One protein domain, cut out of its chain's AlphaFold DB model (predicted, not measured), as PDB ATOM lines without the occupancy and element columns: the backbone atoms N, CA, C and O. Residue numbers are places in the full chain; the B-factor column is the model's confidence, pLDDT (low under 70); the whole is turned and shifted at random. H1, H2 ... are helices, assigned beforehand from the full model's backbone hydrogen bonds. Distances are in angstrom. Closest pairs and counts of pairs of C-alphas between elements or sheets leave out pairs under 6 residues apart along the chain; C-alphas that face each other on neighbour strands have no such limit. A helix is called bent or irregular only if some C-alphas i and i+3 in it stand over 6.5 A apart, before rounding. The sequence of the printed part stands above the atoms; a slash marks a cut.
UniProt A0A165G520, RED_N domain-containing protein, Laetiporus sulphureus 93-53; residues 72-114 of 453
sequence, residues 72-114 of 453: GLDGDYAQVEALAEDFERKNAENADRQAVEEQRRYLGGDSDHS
ATOM      1  N   GLY A  72     -50.541  20.528 -17.771       79.31
ATOM      2  CA  GLY A  72     -49.611  21.088 -18.752       79.31
ATOM      3  C   GLY A  72     -50.174  22.299 -19.501       79.31
ATOM      4  O   GLY A  72     -49.771  22.537 -20.635       79.31
ATOM      5  N   LEU A  73     -51.119  23.038 -18.904       78.25
ATOM      6  CA  LEU A  73     -51.635  24.267 -19.511       78.25
ATOM      7  C   LEU A  73     -50.547  25.344 -19.560       78.25
ATOM      8  O   LEU A  73     -49.728  25.436 -18.640       78.25
ATOM      9  N   ASP A  74     -50.613  26.192 -20.591       68.19
ATOM     10  CA  ASP A  74     -49.699  27.316 -20.795       68.19
ATOM     11  C   ASP A  74     -49.519  28.119 -19.493       68.19
ATOM     12  O   ASP A  74     -50.482  28.483 -18.802       68.19
ATOM     13  N   GLY A  75     -48.254  28.319 -19.116       74.00
ATOM     14  CA  GLY A  75     -47.881  28.716 -17.760       74.00
ATOM     15  C   GLY A  75     -48.361  30.112 -17.353       74.00
ATOM     16  O   GLY A  75     -48.883  30.888 -18.149       74.00
ATOM     17  N   ASP A  76     -48.105  30.484 -16.095       78.25
ATOM     18  CA  ASP A  76     -48.391  31.836 -15.570       78.25
ATOM     19  C   ASP A  76     -47.772  32.975 -16.417       78.25
ATOM     20  O   ASP A  76     -48.213  34.121 -16.321       78.25
ATOM     21  N   TYR A  77     -46.775  32.664 -17.253       78.69
ATOM     22  CA  TYR A  77     -46.072  33.595 -18.133       78.69
ATOM     23  C   TYR A  77     -46.587  33.631 -19.578       78.69
ATOM     24  O   TYR A  77     -46.184  34.529 -20.309       78.69
ATOM     25  N   ALA A  78     -47.532  32.776 -19.982       83.69
ATOM     26  CA  ALA A  78     -48.035  32.724 -21.360       83.69
ATOM     27  C   ALA A  78     -48.593  34.076 -21.853       83.69
ATOM     28  O   ALA A  78     -48.433  34.456 -23.010       83.69
ATOM     29  N   GLN A  79     -49.197  34.864 -20.954       81.44
ATOM     30  CA  GLN A  79     -49.644  36.228 -21.259       81.44
ATOM     31  C   GLN A  79     -48.471  37.206 -21.483       81.44
ATOM     32  O   GLN A  79     -48.593  38.146 -22.268       81.44
ATOM     33  N   VAL A  80     -47.351  37.008 -20.783       82.38
ATOM     34  CA  VAL A  80     -46.128  37.819 -20.898       82.38
ATOM     35  C   VAL A  80     -45.360  37.444 -22.167       82.38
ATOM     36  O   VAL A  80     -44.910  38.331 -22.885       82.38
ATOM     37  N   GLU A  81     -45.283  36.153 -22.479       84.62
ATOM     38  CA  GLU A  81     -44.707  35.607 -23.713       84.62
ATOM     39  C   GLU A  81     -45.499  36.081 -24.938       84.62
ATOM     40  O   GLU A  81     -44.919  36.674 -25.846       84.62
ATOM     41  N   ALA A  82     -46.834  35.983 -24.911       88.19
ATOM     42  CA  ALA A  82     -47.689  36.537 -25.958       88.19
ATOM     43  C   ALA A  82     -47.501  38.057 -26.131       88.19
ATOM     44  O   ALA A  82     -47.482  38.540 -27.259       88.19
ATOM     45  N   LEU A  83     -47.320  38.821 -25.043       85.81
ATOM     46  CA  LEU A  83     -47.001  40.255 -25.107       85.81
ATOM     47  C   LEU A  83     -45.610  40.531 -25.699       85.81
ATOM     48  O   LEU A  83     -45.450  41.521 -26.418       85.81
ATOM     49  N   ALA A  84     -44.620  39.681 -25.416       85.44
ATOM     50  CA  ALA A  84     -43.283  39.771 -25.993       85.44
ATOM     51  C   ALA A  84     -43.314  39.482 -27.501       85.44
ATOM     52  O   ALA A  84     -42.824  40.304 -28.277       85.44
ATOM     53  N   GLU A  85     -43.979  38.403 -27.926       85.31
ATOM     54  CA  GLU A  85     -44.211  38.088 -29.339       85.31
ATOM     55  C   GLU A  85     -44.950  39.214 -30.068       85.31
ATOM     56  O   GLU A  85     -44.537  39.628 -31.150       85.31
ATOM     57  N   ASP A  86     -46.021  39.757 -29.484       85.81
ATOM     58  CA  ASP A  86     -46.778  40.862 -30.077       85.81
ATOM     59  C   ASP A  86     -45.915  42.122 -30.233       85.81
ATOM     60  O   ASP A  86     -46.054  42.861 -31.211       85.81
ATOM     61  N   PHE A  87     -45.029  42.388 -29.271       80.75
ATOM     62  CA  PHE A  87     -44.093  43.506 -29.333       80.75
ATOM     63  C   PHE A  87     -42.948  43.240 -30.317       80.75
ATOM     64  O   PHE A  87     -42.442  44.182 -30.921       80.75
ATOM     65  N   GLU A  88     -42.551  41.990 -30.541       82.25
ATOM     66  CA  GLU A  88     -41.580  41.620 -31.573       82.25
ATOM     67  C   GLU A  88     -42.177  41.688 -32.971       82.25
ATOM     68  O   GLU A  88     -41.592  42.345 -33.827       82.25
ATOM     69  N   ARG A  89     -43.386  41.164 -33.192       82.38
ATOM     70  CA  ARG A  89     -44.116  41.303 -34.465       82.38
ATOM     71  C   ARG A  89     -44.310  42.774 -34.845       82.38
ATOM     72  O   ARG A  89     -44.030  43.145 -35.978       82.38
ATOM     73  N   LYS A  90     -44.688  43.634 -33.890       78.12
ATOM     74  CA  LYS A  90     -44.842  45.091 -34.103       78.12
ATOM     75  C   LYS A  90     -43.524  45.837 -34.349       78.12
ATOM     76  O   LYS A  90     -43.564  46.959 -34.841       78.12
ATOM     77  N   ASN A  91     -42.377  45.254 -33.993       72.44
ATOM     78  CA  ASN A  91     -41.057  45.854 -34.211       72.44
ATOM     79  C   ASN A  91     -40.225  45.148 -35.293       72.44
ATOM     80  O   ASN A  91     -39.174  45.663 -35.660       72.44
ATOM     81  N   ALA A  92     -40.685  44.021 -35.842       68.56
ATOM     82  CA  ALA A  92     -40.006  43.297 -36.916       68.56
ATOM     83  C   ALA A  92     -39.965  44.091 -38.235       68.56
ATOM     84  O   ALA A  92     -39.042  43.915 -39.025       68.56
ATOM     85  N   GLU A  93     -40.934  44.987 -38.450       69.38
ATOM     86  CA  GLU A  93     -40.979  45.908 -39.594       69.38
ATOM     87  C   GLU A  93     -40.182  47.209 -39.361       69.38
ATOM     88  O   GLU A  93     -39.961  47.975 -40.300       69.38
ATOM     89  N   ASN A  94     -39.711  47.470 -38.133       67.31
ATOM     90  CA  ASN A  94     -38.889  48.643 -37.838       67.31
ATOM     91  C   ASN A  94     -37.429  48.371 -38.230       67.31
ATOM     92  O   ASN A  94     -36.767  47.515 -37.644       67.31
ATOM     93  N   ALA A  95     -36.906  49.149 -39.183       65.38
ATOM     94  CA  ALA A  95     -35.515  49.049 -39.640       65.38
ATOM     95  C   ALA A  95     -34.492  49.208 -38.494       65.38
ATOM     96  O   ALA A  95     -33.443  48.567 -38.500       65.38
ATOM     97  N   ASP A  96     -34.837  49.993 -37.469       73.19
ATOM     98  CA  ASP A  96     -33.996  50.270 -36.303       73.19
ATOM     99  C   ASP A  96     -34.213  49.254 -35.164       73.19
ATOM    100  O   ASP A  96     -34.370  49.622 -33.996       73.19
ATOM    101  N   ARG A  97     -34.200  47.949 -35.479       80.06
ATOM    102  CA  ARG A  97     -34.297  46.864 -34.479       80.06
ATOM    103  C   ARG A  97     -33.298  47.043 -33.328       80.06
ATOM    104  O   ARG A  97     -33.652  46.826 -32.173       80.06
ATOM    105  N   GLN A  98     -32.087  47.517 -33.630       80.19
ATOM    106  CA  GLN A  98     -31.059  47.839 -32.636       80.19
ATOM    107  C   GLN A  98     -31.500  48.952 -31.672       80.19
ATOM    108  O   GLN A  98     -31.343  48.789 -30.469       80.19
ATOM    109  N   ALA A  99     -32.136  50.026 -32.153       81.81
ATOM    110  CA  ALA A  99     -32.631  51.099 -31.287       81.81
ATOM    111  C   ALA A  99     -33.797  50.637 -30.393       81.81
ATOM    112  O   ALA A  99     -33.926  51.085 -29.255       81.81
ATOM    113  N   VAL A 100     -34.634  49.712 -30.879       80.44
ATOM    114  CA  VAL A 100     -35.677  49.069 -30.058       80.44
ATOM    115  C   VAL A 100     -35.047  48.166 -28.994       80.44
ATOM    116  O   VAL A 100     -35.482  48.184 -27.844       80.44
ATOM    117  N   GLU A 101     -34.010  47.400 -29.335       79.94
ATOM    118  CA  GLU A 101     -33.272  46.565 -28.380       79.94
ATOM    119  C   GLU A 101     -32.510  47.408 -27.340       79.94
ATOM    120  O   GLU A 101     -32.559  47.085 -26.155       79.94
ATOM    121  N   GLU A 102     -31.895  48.526 -27.729       83.06
ATOM    122  CA  GLU A 102     -31.300  49.513 -26.815       83.06
ATOM    123  C   GLU A 102     -32.347  50.123 -25.875       83.06
ATOM    124  O   GLU A 102     -32.121  50.193 -24.670       83.06
ATOM    125  N   GLN A 103     -33.530  50.489 -26.381       80.94
ATOM    126  CA  GLN A 103     -34.633  50.963 -25.538       80.94
ATOM    127  C   GLN A 103     -35.141  49.880 -24.577       80.94
ATOM    128  O   GLN A 103     -35.428  50.195 -23.424       80.94
ATOM    129  N   ARG A 104     -35.220  48.611 -25.008       78.25
ATOM    130  CA  ARG A 104     -35.562  47.473 -24.132       78.25
ATOM    131  C   ARG A 104     -34.519  47.287 -23.025       78.25
ATOM    132  O   ARG A 104     -34.911  47.120 -21.876       78.25
ATOM    133  N   ARG A 105     -33.219  47.357 -23.344       80.88
ATOM    134  CA  ARG A 105     -32.114  47.269 -22.365       80.88
ATOM    135  C   ARG A 105     -32.158  48.432 -21.365       80.88
ATOM    136  O   ARG A 105     -32.172  48.207 -20.158       80.88
ATOM    137  N   TYR A 106     -32.332  49.654 -21.869       77.81
ATOM    138  CA  TYR A 106     -32.426  50.877 -21.072       77.81
ATOM    139  C   TYR A 106     -33.654  50.913 -20.138       77.81
ATOM    140  O   TYR A 106     -33.547  51.374 -19.004       77.81
ATOM    141  N   LEU A 107     -34.827  50.431 -20.578       75.88
ATOM    142  CA  LEU A 107     -36.017  50.334 -19.712       75.88
ATOM    143  C   LEU A 107     -35.979  49.124 -18.768       75.88
ATOM    144  O   LEU A 107     -36.513  49.208 -17.664       75.88
ATOM    145  N   GLY A 108     -35.409  48.004 -19.217       72.25
ATOM    146  CA  GLY A 108     -35.356  46.744 -18.472       72.25
ATOM    147  C   GLY A 108     -34.335  46.734 -17.335       72.25
ATOM    148  O   GLY A 108     -34.479  45.941 -16.409       72.25
ATOM    149  N   GLY A 109     -33.349  47.634 -17.376       69.44
ATOM    150  CA  GLY A 109     -32.256  47.694 -16.414       69.44
ATOM    151  C   GLY A 109     -31.082  46.823 -16.846       69.44
ATOM    152  O   GLY A 109     -30.954  45.685 -16.403       69.44
ATOM    153  N   ASP A 110     -30.218  47.368 -17.703       69.75
ATOM    154  CA  ASP A 110     -28.915  46.773 -18.007       69.75
ATOM    155  C   ASP A 110     -27.847  47.172 -16.964       69.75
ATOM    156  O   ASP A 110     -28.129  47.870 -15.984       69.75
ATOM    157  N   SER A 111     -26.606  46.712 -17.158       67.69
ATOM    158  CA  SER A 111     -25.466  47.018 -16.281       67.69
ATOM    159  C   SER A 111     -25.129  48.507 -16.186       67.69
ATOM    160  O   SER A 111     -24.453  48.906 -15.241       67.69
ATOM    161  N   ASP A 112     -25.585  49.333 -17.128       71.81
ATOM    162  CA  ASP A 112     -25.252  50.752 -17.222       71.81
ATOM    163  C   ASP A 112     -26.427  51.683 -16.878       71.81
ATOM    164  O   ASP A 112     -26.198  52.830 -16.484       71.81
ATOM    165  N   HIS A 113     -27.670  51.191 -16.956       71.69
ATOM    166  CA  HIS A 113     -28.900  51.982 -16.856       71.69
ATOM    167  C   HIS A 113     -29.955  51.347 -15.932       71.69
ATOM    168  O   HIS A 113     -31.046  50.967 -16.357       71.69
ATOM    169  N   SER A 114     -29.686  51.284 -14.628       71.25
ATOM    170  CA  SER A 114     -30.655  50.794 -13.636       71.25
ATOM    171  C   SER A 114     -31.699  51.862 -13.246       71.25
ATOM    172  O   SER A 114     -31.539  52.630 -12.302       71.25
TER     173      SER A 114
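What this domain is: This is residues 72 to 114 of the 453 residues of the protein "RED_N domain-containing protein" of Laetiporus sulphureus 93-53 (UniProt A0A165G520). Two helices make an open V, H1 the longer arm and H2 the shorter, meeting near their ends where residues 93 to 96 turn the chain back. The far part of the H1 arm sticks out: residues 72 to 87, of which 78 to 87 belong to H1, stand free, and unnamed tails continue from the open ends of both arms. The printed part has 43 residues with two named helices, H1 then H2 along the chain, and no named strand; the class is all helix. The whole is loose, with a radius of gyration of the C-alphas of 13.0 A, and flat, spanning 37 by 28 by 10 A.

How they stand to each other: H1, residues 78 to 92, is the longest helix. H2, residues 97 to 108, is close to it but not clearly touching, with 2 pairs of C-alphas within 8 A. The closest C-alphas of the two are those of Asn 91 and Arg 97, 6.8 A apart. The helices run opposite ways at a tilt of 37 degrees, only just steep. Their centres are 14.4 A apart. In H1 and H2 every O i to N i+4 pair is within hydrogen-bond range.

Where its parts are: H1 has 15 residues and runs 20.5 A from C-alpha 78 at (-48.035, 32.724, -21.360) to C-alpha 92 at (-40.006, 43.297, -36.916). H2 has 12 residues and measures 16.0 A from first to last C-alpha, ending with C-alpha 108 at (-35.356, 46.744, -18.472). Neither helix is bent or irregular.

The domain as a whole: The C-alphas of Gly 72 and Asp 112 are the two farthest apart, at 38.4 A. The printed part has no cut, and the link from H1 to H2 is tight. The mean pLDDT of the printed part is 77.5; residue 74, residues 92 to 95 and residues 109 to 111 are under 70.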